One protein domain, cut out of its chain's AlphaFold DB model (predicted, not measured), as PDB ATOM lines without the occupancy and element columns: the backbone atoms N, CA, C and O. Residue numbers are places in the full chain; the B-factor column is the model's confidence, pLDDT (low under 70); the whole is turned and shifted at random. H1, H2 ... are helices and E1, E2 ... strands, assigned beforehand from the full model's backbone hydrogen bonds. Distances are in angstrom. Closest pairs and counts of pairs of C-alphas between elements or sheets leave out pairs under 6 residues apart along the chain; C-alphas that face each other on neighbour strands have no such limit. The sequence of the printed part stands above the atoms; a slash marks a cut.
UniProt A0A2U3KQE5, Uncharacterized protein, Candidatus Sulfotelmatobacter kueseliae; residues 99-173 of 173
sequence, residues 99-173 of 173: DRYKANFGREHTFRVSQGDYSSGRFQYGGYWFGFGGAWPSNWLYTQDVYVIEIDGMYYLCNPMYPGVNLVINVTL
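What this domain is: This is residues 99 to 173 of the 173 residues of an uncharacterized protein of Candidatus Sulfotelmatobacter kueseliae (UniProt A0A2U3KQE5). Look for one antiparallel sheet of five strands, curled like part of a barrel but not closed, with the long strand E5 joining the hairpin E1 and E2 to the hairpin E3 and E4. Two short helices sit at its margins: H2 beside E1 and E2, and H1 grazing the sheet. The printed part has 75 residues, in the order H1 H2 E1 E2 E3 E4 E5; the sheet's order is E1 E2 E5 E4 E3, and the class is mixed, helices and strands. It is compact, with a radius of gyration of the C-alphas of 11.3 A, and rounded, spanning 33 by 26 by 20 A.

Where its parts are: Find C-alpha 99 at (223.207, 177.481, 342.973), where H1, residues 99 to 104, begins. H2 is residues 115 to 120. Then come E1, 122 to 125, and E2, 128 to 132, 13.1 A long. E3, 147 to 151, is 13.2 A long and E4, 154 to 158, 12.6 A. E5, 166 to 172, runs 18.5 A and ends at C-alpha 172, (240.140, 174.918, 335.900).

How they stand to each other: The sheet is strongly twisted, with edge strands E1 and E3 apart. E3, E4 and E5 form a meander, each strand the antiparallel neighbour of the one before; with E2, neighbour of E5, they make a Greek key. Check N 123 to O 130, 2.9 A; N 131 to O 170, 2.8 A; N 157 to O 167, 2.8 A; and N 149 to O 156, 2.9 A. E5 is staggered: 166 to 169 pair with E4, 169 to 172 with E2. H2 stands at the sheet's level, height 1.4 A; its closest C-alphas to E1 are Asp 117 and Phe 123, 5.2 A. H1 only grazes the sheet with residues 101 to 104. In H1 and H2 every O i to N i+4 pair is within hydrogen-bond range.

The domain as a whole: The C-alphas of Asp 99 and Ser 138, 33.1 A, are farthest apart. The printed part has no cut; the long link is E2 to E3, 14 residues. Residue 173, the chain's last, is under pLDDT 70.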
ATOM      1  N   ASP A  99     224.071 178.648 342.754       93.06
ATOM      2  CA  ASP A  99     223.207 177.481 342.973       93.06
ATOM      3  C   ASP A  99     223.991 176.165 342.942       93.06
ATOM      4  O   ASP A  99     223.769 175.272 343.760       93.06
ATOM      5  N   ARG A 100     224.964 176.056 342.026       93.81
ATOM      6  CA  ARG A 100     225.858 174.891 341.934       93.81
ATOM      7  C   ARG A 100     226.800 174.843 343.125       93.81
ATOM      8  O   ARG A 100     227.025 173.760 343.661       93.81
ATOM      9  N   TYR A 101     227.294 176.004 343.547       95.00
ATOM     10  CA  TYR A 101     228.141 176.146 344.716       95.00
ATOM     11  C   TYR A 101     227.424 175.625 345.970       95.00
ATOM     12  O   TYR A 101     227.883 174.678 346.602       95.00
ATOM     13  N   LYS A 102     226.232 176.158 346.253       94.81
ATOM     14  CA  LYS A 102     225.414 175.783 347.414       94.81
ATOM     15  C   LYS A 102     225.021 174.301 347.444       94.81
ATOM     16  O   LYS A 102     224.825 173.756 348.521       94.81
ATOM     17  N   ALA A 103     224.858 173.670 346.283       95.56
ATOM     18  CA  ALA A 103     224.428 172.277 346.191       95.56
ATOM     19  C   ALA A 103     225.567 171.248 346.311       95.56
ATOM     20  O   ALA A 103     225.281 170.071 346.525       95.56
ATOM     21  N   ASN A 104     226.828 171.651 346.105       96.00
ATOM     22  CA  ASN A 104     227.951 170.710 345.978       96.00
ATOM     23  C   ASN A 104     229.168 171.061 346.838       96.00
ATOM     24  O   ASN A 104     230.098 170.263 346.900       96.00
ATOM     25  N   PHE A 105     229.214 172.245 347.449       96.94
ATOM     26  CA  PHE A 105     230.398 172.759 348.133       96.94
ATOM     27  C   PHE A 105     230.037 173.408 349.470       96.94
ATOM     28  O   PHE A 105     228.880 173.713 349.751       96.94
ATOM     29  N   GLY A 106     231.052 173.636 350.301       95.88
ATOM     30  CA  GLY A 106     230.909 174.087 351.681       95.88
ATOM     31  C   GLY A 106     231.180 172.969 352.686       95.88
ATOM     32  O   GLY A 106     231.482 171.838 352.320       95.88
ATOM     33  N   ARG A 107     231.080 173.298 353.977       94.75
ATOM     34  CA  ARG A 107     231.448 172.402 355.093       94.75
ATOM     35  C   ARG A 107     230.678 171.082 355.128       94.75
ATOM     36  O   ARG A 107     231.224 170.091 355.591       94.75
ATOM     37  N   GLU A 108     229.448 171.079 354.627       96.25
ATOM     38  CA  GLU A 108     228.594 169.886 354.541       96.25
ATOM     39  C   GLU A 108     228.997 168.947 353.388       96.25
ATOM     40  O   GLU A 108     228.535 167.812 353.307       96.25
ATOM     41  N   HIS A 109     229.862 169.414 352.483       97.44
ATOM     42  CA  HIS A 109     230.271 168.714 351.273       97.44
ATOM     43  C   HIS A 109     231.753 168.363 351.346       97.44
ATOM     44  O   HIS A 109     232.623 169.044 350.792       97.44
ATOM     45  N   THR A 110     232.034 167.288 352.079       97.50
ATOM     46  CA  THR A 110     233.390 166.791 352.268       97.50
ATOM     47  C   THR A 110     233.747 165.685 351.279       97.50
ATOM     48  O   THR A 110     232.901 164.893 350.861       97.50
ATOM     49  N   PHE A 111     235.021 165.607 350.924       97.81
ATOM     50  CA  PHE A 111     235.580 164.613 350.014       97.81
ATOM     51  C   PHE A 111     237.060 164.402 350.312       97.81
ATOM     52  O   PHE A 111     237.635 165.098 351.140       97.81
ATOM     53  N   ARG A 112     237.699 163.456 349.623       97.31
ATOM     54  CA  ARG A 112     239.137 163.209 349.763       97.31
ATOM     55  C   ARG A 112     239.867 163.614 348.503       97.31
ATOM     56  O   ARG A 112     239.414 163.319 347.402       97.31
ATOM     57  N   VAL A 113     241.018 164.241 348.697       97.56
ATOM     58  CA  VAL A 113     242.006 164.474 347.647       97.56
ATOM     59  C   VAL A 113     243.116 163.461 347.863       97.56
ATOM     60  O   VAL A 113     243.762 163.459 348.911       97.56
ATOM     61  N   SER A 114     243.328 162.581 346.891       97.06
ATOM     62  CA  SER A 114     244.383 161.582 346.979       97.06
ATOM     63  C   SER A 114     245.754 162.199 346.694       97.06
ATOM     64  O   SER A 114     245.886 163.253 346.068       97.06
ATOM     65  N   GLN A 115     246.814 161.493 347.084       97.06
ATOM     66  CA  GLN A 115     248.172 161.875 346.702       97.06
ATOM     67  C   GLN A 115     248.359 161.882 345.175       97.06
ATOM     68  O   GLN A 115     249.133 162.686 344.653       97.06
ATOM     69  N   GLY A 116     247.653 161.001 344.457       97.62
ATOM     70  CA  GLY A 116     247.665 160.959 342.995       97.62
ATOM     71  C   GLY A 116     247.080 162.230 342.385       97.62
ATOM     72  O   GLY A 116     247.685 162.799 341.480       97.62
ATOM     73  N   ASP A 117     245.976 162.727 342.944       97.19
ATOM     74  CA  ASP A 117     245.369 163.987 342.514       97.19
ATOM     75  C   ASP A 117     246.338 165.158 342.717       97.19
ATOM     76  O   ASP A 117     246.625 165.897 341.774       97.19
ATOM     77  N   TYR A 118     246.935 165.269 343.911       97.12
ATOM     78  CA  TYR A 118     247.937 166.302 344.189       97.12
ATOM     79  C   TYR A 118     249.150 166.219 343.257       97.12
ATOM     80  O   TYR A 118     249.581 167.230 342.702       97.12
ATOM     81  N   SER A 119     249.644 165.007 342.997       97.19
ATOM     82  CA  SER A 119     250.761 164.771 342.072       97.19
ATOM     83  C   SER A 119     250.404 165.105 340.619       97.19
ATOM     84  O   SER A 119     251.277 165.496 339.850       97.19
ATOM     85  N   SER A 120     249.129 164.983 340.236       96.44
ATOM     86  CA  SER A 120     248.636 165.400 338.918       96.44
ATOM     87  C   SER A 120     248.475 166.922 338.786       96.44
ATOM     88  O   SER A 120     248.251 167.429 337.687       96.44
ATOM     89  N   GLY A 121     248.580 167.656 339.900       96.25
ATOM     90  CA  GLY A 121     248.410 169.106 339.966       96.25
ATOM     91  C   GLY A 121     246.951 169.572 339.995       96.25
ATOM     92  O   GLY A 121     246.707 170.778 340.085       96.25
ATOM     93  N   ARG A 122     245.979 168.651 339.944       96.00
ATOM     94  CA  ARG A 122     244.547 168.969 339.985       96.00
ATOM     95  C   ARG A 122     243.694 167.826 340.532       96.00
ATOM     96  O   ARG A 122     244.108 166.676 340.534       96.00
ATOM     97  N   PHE A 123     242.469 168.133 340.933       96.75
ATOM     98  CA  PHE A 123     241.461 167.148 341.335       96.75
ATOM     99  C   PHE A 123     240.085 167.528 340.787       96.75
ATOM    100  O   PHE A 123     239.863 168.684 340.423       96.75
ATOM    101  N   GLN A 124     239.157 166.570 340.729       95.88
ATOM    102  CA  GLN A 124     237.776 166.819 340.316       95.88
ATOM    103  C   GLN A 124     236.820 166.669 341.498       95.88
ATOM    104  O   GLN A 124     236.852 165.660 342.201       95.88
ATOM    105  N   TYR A 125     235.933 167.645 341.691       96.44
ATOM    106  CA  TYR A 125     234.866 167.565 342.686       96.44
ATOM    107  C   TYR A 125     233.652 168.403 342.267       96.44
ATOM    108  O   TYR A 125     233.797 169.468 341.668       96.44
ATOM    109  N   GLY A 126     232.436 167.911 342.524       92.94
ATOM    110  CA  GLY A 126     231.196 168.635 342.196       92.94
ATOM    111  C   GLY A 126     230.990 168.932 340.700       92.94
ATOM    112  O   GLY A 126     230.220 169.824 340.352       92.94
ATOM    113  N   GLY A 127     231.692 168.220 339.807       92.94
ATOM    114  CA  GLY A 127     231.682 168.474 338.360       92.94
ATOM    115  C   GLY A 127     232.645 169.570 337.888       92.94
ATOM    116  O   GLY A 127     232.577 169.965 336.728       92.94
ATOM    117  N   TYR A 128     233.541 170.044 338.758       93.75
ATOM    118  CA  TYR A 128     234.553 171.054 338.447       93.75
ATOM    119  C   TYR A 128     235.952 170.482 338.669       93.75
ATOM    120  O   TYR A 128     236.159 169.659 339.564       93.75
ATOM    121  N   TRP A 129     236.910 170.928 337.859       95.19
ATOM    122  CA  TRP A 129     238.323 170.681 338.111       95.19
ATOM    123  C   TRP A 129     238.902 171.810 338.953       95.19
ATOM    124  O   TRP A 129     238.577 172.980 338.754       95.19
ATOM    125  N   PHE A 130     239.780 171.450 339.878       95.81
ATOM    126  CA  PHE A 130     240.485 172.384 340.736       95.81
ATOM    127  C   PHE A 130     241.982 172.147 340.637       95.81
ATOM    128  O   PHE A 130     242.447 171.034 340.872       95.81
ATOM    129  N   GLY A 131     242.732 173.196 340.321       95.81
ATOM    130  CA  GLY A 131     244.188 173.213 340.406       95.81
ATOM    131  C   GLY A 131     244.656 173.710 341.770       95.81
ATOM    132  O   GLY A 131     244.047 174.614 342.351       95.81
ATOM    133  N   PHE A 132     245.757 173.156 342.272       96.25
ATOM    134  CA  PHE A 132     246.363 173.616 343.523       96.25
ATOM    135  C   PHE A 132     247.131 174.924 343.304       96.25
ATOM    136  O   PHE A 132     247.973 175.018 342.415       96.25
ATOM    137  N   GLY A 133     246.847 175.938 344.122       93.38
ATOM    138  CA  GLY A 133     247.551 177.225 344.109       93.38
ATOM    139  C   GLY A 133     248.785 177.272 345.016       93.38
ATOM    140  O   GLY A 133     249.455 178.297 345.078       93.38
ATOM    141  N   GLY A 134     249.083 176.190 345.739       93.44
ATOM    142  CA  GLY A 134     250.188 176.128 346.690       93.44
ATOM    143  C   GLY A 134     250.554 174.702 347.087       93.44
ATOM    144  O   GLY A 134     249.974 173.734 346.595       93.44
ATOM    145  N   ALA A 135     251.530 174.589 347.988       96.00
ATOM    146  CA  ALA A 135     251.988 173.303 348.493       96.00
ATOM    147  C   ALA A 135     250.948 172.648 349.414       96.00
ATOM    148  O   ALA A 135     250.322 173.327 350.229       96.00
ATOM    149  N   TRP A 136     250.811 171.323 349.327       97.56
ATOM    150  CA  TRP A 136     249.995 170.546 350.258       97.56
ATOM    151  C   TRP A 136     250.506 170.722 351.700       97.56
ATOM    152  O   TRP A 136     251.703 170.519 351.939       97.56
ATOM    153  N   PRO A 137     249.647 171.091 352.671       96.94
ATOM    154  CA  PRO A 137     250.069 171.246 354.059       96.94
ATOM    155  C   PRO A 137     250.642 169.944 354.632       96.94
ATOM    156  O   PRO A 137     250.036 168.880 354.522       96.94
ATOM    157  N   SER A 138     251.807 170.015 355.279       95.50
ATOM    158  CA  SER A 138     252.537 168.829 355.760       95.50
ATOM    159  C   SER A 138     251.802 168.038 356.845       95.50
ATOM    160  O   SER A 138     252.042 166.846 357.013       95.50
ATOM    161  N   ASN A 139     250.900 168.690 357.575       94.88
ATOM    162  CA  ASN A 139     250.066 168.085 358.610       94.88
ATOM    163  C   ASN A 139     248.746 167.503 358.074       94.88
ATOM    164  O   ASN A 139     247.992 166.915 358.850       94.88
ATOM    165  N   TRP A 140     248.446 167.647 356.779       97.06
ATOM    166  CA  TRP A 140     247.233 167.100 356.169       97.06
ATOM    167  C   TRP A 140     247.491 165.720 355.582       97.06
ATOM    168  O   TRP A 140     248.362 165.543 354.730       97.06
ATOM    169  N   LEU A 141     246.680 164.743 355.981       96.88
ATOM    170  CA  LEU A 141     246.737 163.407 355.397       96.88
ATOM    171  C   LEU A 141     245.831 163.346 354.163       96.88
ATOM    172  O   LEU A 141     244.687 163.783 354.216       96.88
ATOM    173  N   TYR A 142     246.288 162.715 353.080       96.81
ATOM    174  CA  TYR A 142     245.468 162.482 351.875       96.81
ATOM    175  C   TYR A 142     244.254 161.561 352.113       96.81
ATOM    176  O   TYR A 142     243.385 161.414 351.260       96.81
ATOM    177  N   THR A 143     244.199 160.899 353.269       94.62
ATOM    178  CA  THR A 143     243.062 160.077 353.702       94.62
ATOM    179  C   THR A 143     242.006 160.872 354.465       94.62
ATOM    180  O   THR A 143     240.939 160.327 354.742       94.62
ATOM    181  N   GLN A 144     242.299 162.123 354.829       96.12
ATOM    182  CA  GLN A 144     241.368 162.988 355.542       96.12
ATOM    183  C   GLN A 144     240.384 163.644 354.586       96.12
ATOM    184  O   GLN A 144     240.685 163.920 353.423       96.12
ATOM    185  N   ASP A 145     239.206 163.915 355.131       97.50
ATOM    186  CA  ASP A 145     238.166 164.619 354.418       97.50
ATOM    187  C   ASP A 145     238.452 166.130 354.427       97.50
ATOM    188  O   ASP A 145     238.857 166.717 355.433       97.50
ATOM    189  N   VAL A 146     238.246 166.758 353.278       98.19
ATOM    190  CA  VAL A 146     238.415 168.185 353.009       98.19
ATOM    191  C   VAL A 146     237.159 168.721 352.336       98.19
ATOM    192  O   VAL A 146     236.356 167.960 351.802       98.19
ATOM    193  N   TYR A 147     236.971 170.032 352.355       98.12
ATOM    194  CA  TYR A 147     235.854 170.707 351.701       98.12
ATOM    195  C   TYR A 147     236.326 172.003 351.049       98.12
ATOM    196  O   TYR A 147     237.398 172.515 351.370       98.12
ATOM    197  N   VAL A 148     235.525 172.543 350.131       97.88
ATOM    198  CA  VAL A 148     235.831 173.809 349.454       97.88
ATOM    199  C   VAL A 148     234.968 174.930 350.009       97.88
ATOM    200  O   VAL A 148     233.744 174.796 350.060       97.88
ATOM    201  N   ILE A 149     235.589 176.058 350.350       96.19
ATOM    202  CA  ILE A 149     234.897 177.320 350.640       96.19
ATOM    203  C   ILE A 149     235.226 178.391 349.605       96.19
ATOM    204  O   ILE A 149     236.313 178.387 349.034       96.19
ATOM    205  N   GLU A 150     234.285 179.302 349.370       95.00
ATOM    206  CA  GLU A 150     234.488 180.512 348.578       95.00
ATOM    207  C   GLU A 150     234.483 181.731 349.502       95.00
ATOM    208  O   GLU A 150     233.574 181.889 350.317       95.00
ATOM    209  N   ILE A 151     235.510 182.571 349.388       90.25
ATOM    210  CA  ILE A 151     235.628 183.838 350.113       90.25
ATOM    211  C   ILE A 151     236.094 184.891 349.107       90.25
ATOM    212  O   ILE A 151     237.156 184.736 348.506       90.25
ATOM    213  N   ASP A 152     235.295 185.941 348.913       89.12
ATOM    214  CA  ASP A 152     235.591 187.068 348.013       89.12
ATOM    215  C   ASP A 152     236.007 186.646 346.587       89.12
ATOM    216  O   ASP A 152     236.892 187.230 345.964       89.12
ATOM    217  N   GLY A 153     235.369 185.604 346.048       87.44
ATOM    218  CA  GLY A 153     235.629 185.065 344.712       87.44
ATOM    219  C   GLY A 153     236.797 184.079 344.623       87.44
ATOM    220  O   GLY A 153     236.994 183.489 343.560       87.44
ATOM    221  N   MET A 154     237.545 183.867 345.708       91.31
ATOM    222  CA  MET A 154     238.634 182.891 345.787       91.31
ATOM    223  C   MET A 154     238.164 181.588 346.425       91.31
ATOM    224  O   MET A 154     237.365 181.593 347.360       91.31
ATOM    225  N   TYR A 155     238.704 180.469 345.945       95.75
ATOM    226  CA  TYR A 155     238.382 179.147 346.466       95.75
ATOM    227  C   TYR A 155     239.504 178.630 347.350       95.75
ATOM    228  O   TYR A 155     240.688 178.724 347.019       95.75
ATOM    229  N   TYR A 156     239.107 178.030 348.461       97.12
ATOM    230  CA  TYR A 156     240.014 177.444 349.427       97.12
ATOM    231  C   TYR A 156     239.597 176.016 349.706       97.12
ATOM    232  O   TYR A 156     238.430 175.741 349.977       97.12
ATOM    233  N   LEU A 157     240.569 175.118 349.669       97.81
ATOM    234  CA  LEU A 157     240.448 173.806 350.265       97.81
ATOM    235  C   LEU A 157     240.706 173.940 351.767       97.81
ATOM    236  O   LEU A 157     241.695 174.553 352.180       97.81
ATOM    237  N   CYS A 158     239.822 173.361 352.567       97.81
ATOM    238  CA  CYS A 158     239.848 173.406 354.022       97.81
ATOM    239  C   CYS A 158     239.754 171.989 354.586       97.81
ATOM    240  O   CYS A 158     239.034 171.145 354.054       97.81
ATOM    241  N   ASN A 159     240.441 171.742 355.699       97.19
ATOM    242  CA  ASN A 159     240.368 170.482 356.430       97.19
ATOM    243  C   ASN A 159     239.671 170.729 357.783       97.19
ATOM    244  O   ASN A 159     240.168 171.550 358.559       97.19
ATOM    245  N   PRO A 160     238.551 170.049 358.102       95.62
ATOM    246  CA  PRO A 160     237.838 170.234 359.369       95.62
ATOM    247  C   PRO A 160     238.710 170.004 360.610       95.62
ATOM    248  O   PRO A 160     238.480 170.633 361.638       95.62
ATOM    249  N   MET A 161     239.718 169.130 360.508       96.06
ATOM    250  CA  MET A 161     240.628 168.795 361.609       96.06
ATOM    251  C   MET A 161     241.692 169.873 361.857       96.06
ATOM    252  O   MET A 161     242.302 169.896 362.923       96.06
ATOM    253  N   TYR A 162     241.914 170.769 360.891       95.25
ATOM    254  CA  TYR A 162     242.916 171.835 360.961       95.25
ATOM    255  C   TYR A 162     242.292 173.192 360.602       95.25
ATOM    256  O   TYR A 162     242.621 173.770 359.561       95.25
ATOM    257  N   PRO A 163     241.383 173.717 361.447       90.50
ATOM    258  CA  PRO A 163     240.775 175.017 361.209       90.50
ATOM    259  C   PRO A 163     241.846 176.115 361.165       90.50
ATOM    260  O   PRO A 163     242.783 176.125 361.962       90.50
ATOM    261  N   GLY A 164     241.705 177.049 360.224       88.69
ATOM    262  CA  GLY A 164     242.638 178.166 360.035       88.69
ATOM    263  C   GLY A 164     243.806 177.882 359.083       88.69
ATOM    264  O   GLY A 164     244.496 178.821 358.696       88.69
ATOM    265  N   VAL A 165     244.002 176.633 358.651       94.38
ATOM    266  CA  VAL A 165     244.912 176.297 357.548       94.38
ATOM    267  C   VAL A 165     244.073 176.114 356.287       94.38
ATOM    268  O   VAL A 165     243.212 175.243 356.244       94.38
ATOM    269  N   ASN A 166     244.314 176.936 355.267       94.88
ATOM    270  CA  ASN A 166     243.555 176.917 354.017       94.88
ATOM    271  C   ASN A 166     244.522 176.845 352.834       94.88
ATOM    272  O   ASN A 166     245.505 177.587 352.793       94.88
ATOM    273  N   LEU A 167     244.225 175.993 351.858       96.06
ATOM    274  CA  LEU A 167     245.000 175.883 350.625       96.06
ATOM    275  C   LEU A 167     244.226 176.544 349.485       96.06
ATOM    276  O   LEU A 167     243.116 176.126 349.172       96.06
ATOM    277  N   VAL A 168     244.802 177.569 348.859       96.50
ATOM    278  CA  VAL A 168     244.185 178.225 347.695       96.50
ATOM    279  C   VAL A 168     244.071 177.223 346.550       96.50
ATOM    280  O   VAL A 168     245.038 176.530 346.222       96.50
ATOM    281  N   ILE A 169     242.901 177.175 345.923       96.19
ATOM    282  CA  ILE A 169     242.640 176.370 344.731       96.19
ATOM    283  C   ILE A 169     241.990 177.233 343.651       96.19
ATOM    284  O   ILE A 169     241.309 178.217 343.938       96.19
ATOM    285  N   ASN A 170     242.199 176.859 342.395       93.81
ATOM    286  CA  ASN A 170     241.663 177.580 341.245       93.81
ATOM    287  C   ASN A 170     240.755 176.657 340.450       93.81
ATOM    288  O   ASN A 170     241.132 175.521 340.181       93.81
ATOM    289  N   VAL A 171     239.586 177.142 340.041       92.50
ATOM    290  CA  VAL A 171     238.707 176.386 339.144       92.50
ATOM    291  C   VAL A 171     239.345 176.350 337.757       92.50
ATOM    292  O   VAL A 171     239.640 177.397 337.178       92.50
ATOM    293  N   THR A 172     239.562 175.152 337.228       84.69
ATOM    294  CA  THR A 172     240.140 174.918 335.900       84.69
ATOM    295  C   THR A 172     239.112 174.275 334.966       84.69
ATOM    296  O   THR A 172     238.201 173.585 335.424       84.69
ATOM    297  N   LEU A 173     239.279 174.505 333.657       68.56
ATOM    298  CA  LEU A 173     238.549 173.824 332.578       68.56
ATOM    299  C   LEU A 173     238.854 172.320 332.536       68.56
ATOM    300  O   LEU A 173     240.046 171.957 332.692       68.56
TER     301      LEU A 173